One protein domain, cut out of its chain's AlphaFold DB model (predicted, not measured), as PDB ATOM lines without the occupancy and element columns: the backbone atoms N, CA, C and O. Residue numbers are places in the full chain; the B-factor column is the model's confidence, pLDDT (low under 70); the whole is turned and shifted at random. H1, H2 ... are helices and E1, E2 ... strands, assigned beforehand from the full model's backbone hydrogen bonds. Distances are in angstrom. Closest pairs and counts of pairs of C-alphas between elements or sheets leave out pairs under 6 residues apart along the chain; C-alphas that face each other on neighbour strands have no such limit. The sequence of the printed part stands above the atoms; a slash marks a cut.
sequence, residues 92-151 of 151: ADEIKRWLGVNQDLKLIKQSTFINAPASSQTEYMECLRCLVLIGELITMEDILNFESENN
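AT A GLANCE: This is residues 92 to 151 of the 151 residues of an uncharacterized protein of Brumimicrobium salinarum (UniProt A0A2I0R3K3). Two short parallel strands, E1 and E2, lie side by side in the middle, with H2 and H3 towards one end of the longest axis and H1 and H4 towards the other. The 60 printed residues hold four named helices and two named strands, in the order H1 E1 H2 H3 E2 H4, and the class is mostly helix. The whole is compact, with a radius of gyration of the C-alphas of 11.5 A and spans of 34 by 23 by 18 A.

HOW THE PARTS SIT: H1, residues 92 to 101, and H4, residues 140 to 149, are close but not clearly touching, with the closest C-alphas, Ile 95 and Met 140, 6.4 A apart. They run the same way at a steep tilt of 38 degrees, only just past shallow. E1, residues 106 to 108, and E2, residues 130 to 132, are parallel at 20 degrees; N 108 and O 131 are 2.9 A apart, as are N 131 and O 106, both within hydrogen-bond range. H2, residues 110 to 114, and H3, residues 118 to 126, only just touch, with 3 pairs of C-alphas within 8 A, the closest being Phe 113 and Gln 121 at 6.2 A. E1, H2 H3, E2 form a strand-helix-strand unit, two parallel neighbour strands with helices between, with a right-handed crossover. The closest C-alphas of H3 and E2 are Tyr 124 and Cys 130, 6.1 A; those of E2 and H4 are Leu 131 and Phe 146, 7.0 A. H1 and H4 are each apart from H2 and H3. In H1, H2, H3 and H4 every O i to N i+4 pair is within hydrogen-bond range.

IN THESE COORDINATES: H1 begins at C-alpha 92 (-96.580, 21.308, 55.328) and is 14.4 A long. H3 is 12.3 A long. H4 measures 14.5 A and ends at C-alpha 149 (-90.481, 18.868, 34.230).

THE WHOLE: The C-alphas farthest apart, Asp 93 and Ser 119, are 34.7 A apart. The printed part has no cut and no long link. Residues 150 to 151 have pLDDT under 70.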
ATOM      1  N   ALA A  92     -97.409  22.330  54.679       71.94
ATOM      2  CA  ALA A  92     -96.580  21.308  55.328       71.94
ATOM      3  C   ALA A  92     -97.147  19.876  55.191       71.94
ATOM      4  O   ALA A  92     -96.412  18.945  54.874       71.94
ATOM      5  N   ASP A  93     -98.463  19.693  55.340       74.38
ATOM      6  CA  ASP A  93     -99.106  18.377  55.192       74.38
ATOM      7  C   ASP A  93     -99.057  17.828  53.756       74.38
ATOM      8  O   ASP A  93     -99.034  16.612  53.545       74.38
ATOM      9  N   GLU A  94     -99.070  18.713  52.761       79.12
ATOM     10  CA  GLU A  94     -99.026  18.359  51.343       79.12
ATOM     11  C   GLU A  94     -97.610  17.969  50.926       79.12
ATOM     12  O   GLU A  94     -97.416  16.892  50.358       79.12
ATOM     13  N   ILE A  95     -96.622  18.772  51.327       80.06
ATOM     14  CA  ILE A  95     -95.195  18.485  51.150       80.06
ATOM     15  C   ILE A  95     -94.852  17.132  51.791       80.06
ATOM     16  O   ILE A  95     -94.275  16.259  51.142       80.06
ATOM     17  N   LYS A  96     -95.318  16.895  53.021       79.44
ATOM     18  CA  LYS A  96     -95.095  15.634  53.734       79.44
ATOM     19  C   LYS A  96     -95.720  14.436  53.037       79.44
ATOM     20  O   LYS A  96     -95.124  13.357  52.981       79.44
ATOM     21  N   ARG A  97     -96.936  14.597  52.511       78.75
ATOM     22  CA  ARG A  97     -97.602  13.544  51.737       78.75
ATOM     23  C   ARG A  97     -96.820  13.238  50.467       78.75
ATOM     24  O   ARG A  97     -96.615  12.066  50.163       78.75
ATOM     25  N   TRP A  98     -96.367  14.272  49.768       85.62
ATOM     26  CA  TRP A  98     -95.599  14.142  48.540       85.62
ATOM     27  C   TRP A  98     -94.253  13.447  48.768       85.62
ATOM     28  O   TRP A  98     -93.933  12.488  48.065       85.62
ATOM     29  N   LEU A  99     -93.517  13.830  49.815       83.50
ATOM     30  CA  LEU A  99     -92.293  13.142  50.242       83.50
ATOM     31  C   LEU A  99     -92.562  11.694  50.668       83.50
ATOM     32  O   LEU A  99     -91.740  10.807  50.447       83.50
ATOM     33  N   GLY A 100     -93.735  11.432  51.247       75.69
ATOM     34  CA  GLY A 100     -94.189  10.083  51.579       75.69
ATOM     35  C   GLY A 100     -94.398   9.180  50.360       75.69
ATOM     36  O   GLY A 100     -94.238   7.966  50.491       75.69
ATOM     37  N   VAL A 101     -94.724   9.752  49.197       80.88
ATOM     38  CA  VAL A 101     -94.838   9.036  47.913       80.88
ATOM     39  C   VAL A 101     -93.474   8.934  47.223       80.88
ATOM     40  O   VAL A 101     -93.127   7.868  46.721       80.88
ATOM     41  N   ASN A 102     -92.678  10.002  47.261       80.44
ATOM     42  CA  ASN A 102     -91.386  10.122  46.579       80.44
ATOM     43  C   ASN A 102     -90.202   9.826  47.517       80.44
ATOM     44  O   ASN A 102     -89.245  10.593  47.600       80.44
ATOM     45  N   GLN A 103     -90.263   8.713  48.256       77.81
ATOM     46  CA  GLN A 103     -89.260   8.383  49.288       77.81
ATOM     47  C   GLN A 103     -87.866   8.082  48.730       77.81
ATOM     48  O   GLN A 103     -86.881   8.107  49.465       77.81
ATOM     49  N   ASP A 104     -87.789   7.738  47.452       78.12
ATOM     50  CA  ASP A 104     -86.553   7.424  46.750       78.12
ATOM     51  C   ASP A 104     -85.966   8.623  45.999       78.12
ATOM     52  O   ASP A 104     -84.904   8.507  45.384       78.12
ATOM     53  N   LEU A 105     -86.629   9.779  46.079       81.69
ATOM     54  CA  LEU A 105     -86.116  11.031  45.559       81.69
ATOM     55  C   LEU A 105     -85.038  11.590  46.488       81.69
ATOM     56  O   LEU A 105     -85.238  11.784  47.690       81.69
ATOM     57  N   LYS A 106     -83.880  11.897  45.917       85.50
ATOM     58  CA  LYS A 106     -82.780  12.535  46.627       85.50
ATOM     59  C   LYS A 106     -82.958  14.052  46.601       85.50
ATOM     60  O   LYS A 106     -82.841  14.674  45.550       85.50
ATOM     61  N   LEU A 107     -83.181  14.647  47.769       85.94
ATOM     62  CA  LEU A 107     -83.248  16.101  47.921       85.94
ATOM     63  C   LEU A 107     -81.844  16.689  48.089       85.94
ATOM     64  O   LEU A 107     -81.103  16.307  49.002       85.94
ATOM     65  N   ILE A 108     -81.488  17.639  47.230       83.81
ATOM     66  CA  ILE A 108     -80.217  18.362  47.278       83.81
ATOM     67  C   ILE A 108     -80.507  19.815  47.645       83.81
ATOM     68  O   ILE A 108     -81.200  20.513  46.916       83.81
ATOM     69  N   LYS A 109     -79.966  20.289  48.772       85.94
ATOM     70  CA  LYS A 109     -80.100  21.699  49.173       85.94
ATOM     71  C   LYS A 109     -79.383  22.612  48.188       85.94
ATOM     72  O   LYS A 109     -78.310  22.245  47.695       85.94
ATOM     73  N   GLN A 110     -79.892  23.827  48.009       84.44
ATOM     74  CA  GLN A 110     -79.283  24.793  47.097       84.44
ATOM     75  C   GLN A 110     -77.826  25.099  47.462       84.44
ATOM     76  O   GLN A 110     -76.942  25.058  46.601       84.44
ATOM     77  N   SER A 111     -77.527  25.316  48.748       82.19
ATOM     78  CA  SER A 111     -76.147  25.496  49.217       82.19
ATOM     79  C   SER A 111     -75.245  24.301  48.900       82.19
ATOM     80  O   SER A 111     -74.073  24.478  48.571       82.19
ATOM     81  N   THR A 112     -75.774  23.078  48.971       84.00
ATOM     82  CA  THR A 112     -75.016  21.858  48.666       84.00
ATOM     83  C   THR A 112     -74.729  21.758  47.174       84.00
ATOM     84  O   THR A 112     -73.610  21.414  46.803       84.00
ATOM     85  N   PHE A 113     -75.698  22.101  46.325       86.00
ATOM     86  CA  PHE A 113     -75.529  22.112  44.874       86.00
ATOM     87  C   PHE A 113     -74.489  23.149  44.430       86.00
ATOM     88  O   PHE A 113     -73.529  22.802  43.745       86.00
ATOM     89  N   ILE A 114     -74.618  24.400  44.886       82.06
ATOM     90  CA  ILE A 114     -73.721  25.503  44.499       82.06
ATOM     91  C   ILE A 114     -72.270  25.224  44.904       82.06
ATOM     92  O   ILE A 114     -71.346  25.517  44.147       82.06
ATOM     93  N   ASN A 115     -72.063  24.649  46.092       86.75
ATOM     94  CA  ASN A 115     -70.725  24.341  46.595       86.75
ATOM     95  C   ASN A 115     -70.167  23.008  46.067       86.75
ATOM     96  O   ASN A 115     -69.013  22.676  46.349       86.75
ATOM     97  N   ALA A 116     -70.960  22.229  45.327       80.50
ATOM     98  CA  ALA A 116     -70.502  20.972  44.759       80.50
ATOM     99  C   ALA A 116     -69.556  21.211  43.567       80.50
ATOM    100  O   ALA A 116     -69.730  22.179  42.822       80.50
ATOM    101  N   PRO A 117     -68.580  20.317  43.325       83.00
ATOM    102  CA  PRO A 117     -67.789  20.328  42.097       83.00
ATOM    103  C   PRO A 117     -68.679  20.202  40.854       83.00
ATOM    104  O   PRO A 117     -69.707  19.529  40.898       83.00
ATOM    105  N   ALA A 118     -68.245  20.763  39.720       86.88
ATOM    106  CA  ALA A 118     -69.018  20.751  38.472       86.88
ATOM    107  C   ALA A 118     -69.467  19.339  38.047       86.88
ATOM    108  O   ALA A 118     -70.601  19.159  37.625       86.88
ATOM    109  N   SER A 119     -68.621  18.321  38.242       81.31
ATOM    110  CA  SER A 119     -68.971  16.923  37.957       81.31
ATOM    111  C   SER A 119     -70.152  16.415  38.789       81.31
ATOM    112  O   SER A 119     -70.994  15.689  38.276       81.31
ATOM    113  N   SER A 120     -70.236  16.810  40.061       82.19
ATOM    114  CA  SER A 120     -71.348  16.443  40.942       82.19
ATOM    115  C   SER A 120     -72.607  17.247  40.631       82.19
ATOM    116  O   SER A 120     -73.700  16.712  40.741       82.19
ATOM    117  N   GLN A 121     -72.472  18.508  40.206       76.00
ATOM    118  CA  GLN A 121     -73.614  19.295  39.731       76.00
ATOM    119  C   GLN A 121     -74.239  18.655  38.488       76.00
ATOM    120  O   GLN A 121     -75.452  18.478  38.448       76.00
ATOM    121  N   THR A 122     -73.421  18.238  37.516       81.06
ATOM    122  CA  THR A 122     -73.891  17.484  36.345       81.06
ATOM    123  C   THR A 122     -74.589  16.192  36.759       81.06
ATOM    124  O   THR A 122     -75.701  15.943  36.314       81.06
ATOM    125  N   GLU A 123     -74.001  15.420  37.678       82.19
ATOM    126  CA  GLU A 123     -74.625  14.196  38.198       82.19
ATOM    127  C   GLU A 123     -75.991  14.468  38.849       82.19
ATOM    128  O   GLU A 123     -76.937  13.715  38.631       82.19
ATOM    129  N   TYR A 124     -76.126  15.552  39.620       81.56
ATOM    130  CA  TYR A 124     -77.401  15.924  40.237       81.56
ATOM    131  C   TYR A 124     -78.458  16.334  39.211       81.56
ATOM    132  O   TYR A 124     -79.618  15.976  39.393       81.56
ATOM    133  N   MET A 125     -78.069  17.036  38.144       79.31
ATOM    134  CA  MET A 125     -78.989  17.466  37.082       79.31
ATOM    135  C   MET A 125     -79.386  16.324  36.135       79.31
ATOM    136  O   MET A 125     -80.479  16.337  35.582       79.31
ATOM    137  N   GLU A 126     -78.513  15.335  35.934       77.75
ATOM    138  CA  GLU A 126     -78.779  14.169  35.075       77.75
ATOM    139  C   GLU A 126     -79.492  13.027  35.824       77.75
ATOM    140  O   GLU A 126     -80.033  12.098  35.219       77.75
ATOM    141  N   CYS A 127     -79.504  13.080  37.156       75.44
ATOM    142  CA  CYS A 127     -80.166  12.110  38.013       75.44
ATOM    143  C   CYS A 127     -81.695  12.276  37.971       75.44
ATOM    144  O   CYS A 127     -82.260  13.168  38.597       75.44
ATOM    145  N   LEU A 128     -82.384  11.323  37.333       72.50
ATOM    146  CA  LEU A 128     -83.856  11.266  37.233       72.50
ATOM    147  C   LEU A 128     -84.599  11.241  38.580       72.50
ATOM    148  O   LEU A 128     -85.803  11.469  38.628       72.50
ATOM    149  N   ARG A 129     -83.911  10.904  39.677       81.31
ATOM    150  CA  ARG A 129     -84.492  10.872  41.028       81.31
ATOM    151  C   ARG A 129     -83.790  11.838  41.971       81.31
ATOM    152  O   ARG A 129     -83.616  11.535  43.150       81.31
ATOM    153  N   CYS A 130     -83.377  12.984  41.454       83.31
ATOM    154  CA  CYS A 130     -82.798  14.054  42.243       83.31
ATOM    155  C   CYS A 130     -83.635  15.323  42.076       83.31
ATOM    156  O   CYS A 130     -84.003  15.689  40.966       83.31
ATOM    157  N   LEU A 131     -83.928  15.988  43.191       86.50
ATOM    158  CA  LEU A 131     -84.548  17.308  43.207       86.50
ATOM    159  C   LEU A 131     -83.585  18.278  43.878       86.50
ATOM    160  O   LEU A 131     -83.277  18.146  45.067       86.50
ATOM    161  N   VAL A 132     -83.094  19.235  43.096       85.50
ATOM    162  CA  VAL A 132     -82.323  20.366  43.607       85.50
ATOM    163  C   VAL A 132     -83.312  21.421  44.082       85.50
ATOM    164  O   VAL A 132     -84.107  21.931  43.301       85.50
ATOM    165  N   LEU A 133     -83.283  21.703  45.378       85.56
ATOM    166  CA  LEU A 133     -84.157  22.683  46.007       85.56
ATOM    167  C   LEU A 133     -83.728  24.095  45.610       85.56
ATOM    168  O   LEU A 133     -82.535  24.379  45.558       85.56
ATOM    169  N   ILE A 134     -84.687  25.001  45.434       78.44
ATOM    170  CA  ILE A 134     -84.454  26.435  45.213       78.44
ATOM    171  C   ILE A 134     -83.761  27.061  46.436       78.44
ATOM    172  O   ILE A 134     -82.959  27.987  46.302       78.44
ATOM    173  N   GLY A 135     -84.050  26.542  47.635       76.25
ATOM    174  CA  GLY A 135     -83.490  26.997  48.906       76.25
ATOM    175  C   GLY A 135     -82.919  25.875  49.779       76.25
ATOM    176  O   GLY A 135     -82.465  24.832  49.313       76.25
ATOM    177  N   GLU A 136     -82.918  26.110  51.092       79.25
ATOM    178  CA  GLU A 136     -82.414  25.142  52.081       79.25
ATOM    179  C   GLU A 136     -83.481  24.154  52.564       79.25
ATOM    180  O   GLU A 136     -83.146  23.115  53.142       79.25
ATOM    181  N   LEU A 137     -84.749  24.495  52.333       80.38
ATOM    182  CA  LEU A 137     -85.929  23.726  52.695       80.38
ATOM    183  C   LEU A 137     -86.776  23.516  51.440       80.38
ATOM    184  O   LEU A 137     -86.829  24.395  50.582       80.38
ATOM    185  N   ILE A 138     -87.419  22.357  51.352       82.44
ATOM    186  CA  ILE A 138     -88.406  22.035  50.341       82.44
ATOM    187  C   ILE A 138     -89.665  22.868  50.554       82.44
ATOM    188  O   ILE A 138     -90.195  23.015  51.661       82.44
ATOM    189  N   THR A 139     -90.147  23.401  49.449       82.25
ATOM    190  CA  THR A 139     -91.363  24.185  49.347       82.25
ATOM    191  C   THR A 139     -92.297  23.551  48.327       82.25
ATOM    192  O   THR A 139     -91.922  22.662  47.560       82.25
ATOM    193  N   MET A 140     -93.539  24.025  48.299       79.56
ATOM    194  CA  MET A 140     -94.493  23.582  47.289       79.56
ATOM    195  C   MET A 140     -94.074  24.017  45.876       79.56
ATOM    196  O   MET A 140     -94.386  23.335  44.908       79.56
ATOM    197  N   GLU A 141     -93.319  25.112  45.760       78.38
ATOM    198  CA  GLU A 141     -92.752  25.582  44.494       78.38
ATOM    199  C   GLU A 141     -91.733  24.585  43.923       78.38
ATOM    200  O   GLU A 141     -91.808  24.253  42.742       78.38
ATOM    201  N   ASP A 142     -90.851  24.030  44.764       81.50
ATOM    202  CA  ASP A 142     -89.886  22.999  44.349       81.50
ATOM    203  C   ASP A 142     -90.588  21.760  43.780       81.50
ATOM    204  O   ASP A 142     -90.193  21.223  42.744       81.50
ATOM    205  N   ILE A 143     -91.654  21.317  44.451       84.25
ATOM    206  CA  ILE A 143     -92.431  20.143  44.046       84.25
ATOM    207  C   ILE A 143     -93.146  20.393  42.717       84.25
ATOM    208  O   ILE A 143     -93.076  19.556  41.818       84.25
ATOM    209  N   LEU A 144     -93.821  21.536  42.577       80.56
ATOM    210  CA  LEU A 144     -94.558  21.869  41.357       80.56
ATOM    211  C   LEU A 144     -93.625  21.976  40.148       80.56
ATOM    212  O   LEU A 144     -93.958  21.469  39.077       80.56
ATOM    213  N   ASN A 145     -92.448  22.580  40.326       81.62
ATOM    214  CA  ASN A 145     -91.439  22.648  39.274       81.62
ATOM    215  C   ASN A 145     -90.984  21.242  38.869       81.62
ATOM    216  O   ASN A 145     -91.029  20.905  37.685       81.62
ATOM    217  N   PHE A 146     -90.660  20.388  39.843       84.81
ATOM    218  CA  PHE A 146     -90.258  19.007  39.579       84.81
ATOM    219  C   PHE A 146     -91.334  18.205  38.830       84.81
ATOM    220  O   PHE A 146     -91.028  17.500  37.867       84.81
ATOM    221  N   GLU A 147     -92.599  18.306  39.239       82.31
ATOM    222  CA  GLU A 147     -93.699  17.599  38.575       82.31
ATOM    223  C   GLU A 147     -93.995  18.146  37.174       82.31
ATOM    224  O   GLU A 147     -94.448  17.397  36.310       82.31
ATOM    225  N   SER A 148     -93.733  19.432  36.927       78.25
ATOM    226  CA  SER A 148     -93.897  20.037  35.601       78.25
ATOM    227  C   SER A 148     -92.817  19.614  34.601       78.25
ATOM    228  O   SER A 148     -93.103  19.519  33.412       78.25
ATOM    229  N   GLU A 149     -91.600  19.323  35.070       71.00
ATOM    230  CA  GLU A 149     -90.481  18.868  34.230       71.00
ATOM    231  C   GLU A 149     -90.555  17.369  33.897       71.00
ATOM    232  O   GLU A 149     -89.937  16.917  32.932       71.00
ATOM    233  N   ASN A 150     -91.313  16.596  34.683       64.19
ATOM    234  CA  ASN A 150     -91.448  15.141  34.551       64.19
ATOM    235  C   ASN A 150     -92.811  14.676  33.987       64.19
ATOM    236  O   ASN A 150     -93.048  13.465  33.920       64.19
ATOM    237  N   ASN A 151     -93.690  15.601  33.581       53.19
ATOM    238  CA  ASN A 151     -94.944  15.330  32.854       53.19
ATOM    239  C   ASN A 151     -94.805  15.635  31.359       53.19
ATOM    240  O   ASN A 151     -95.396  14.875  30.557       53.19
TER     241      ASN A 151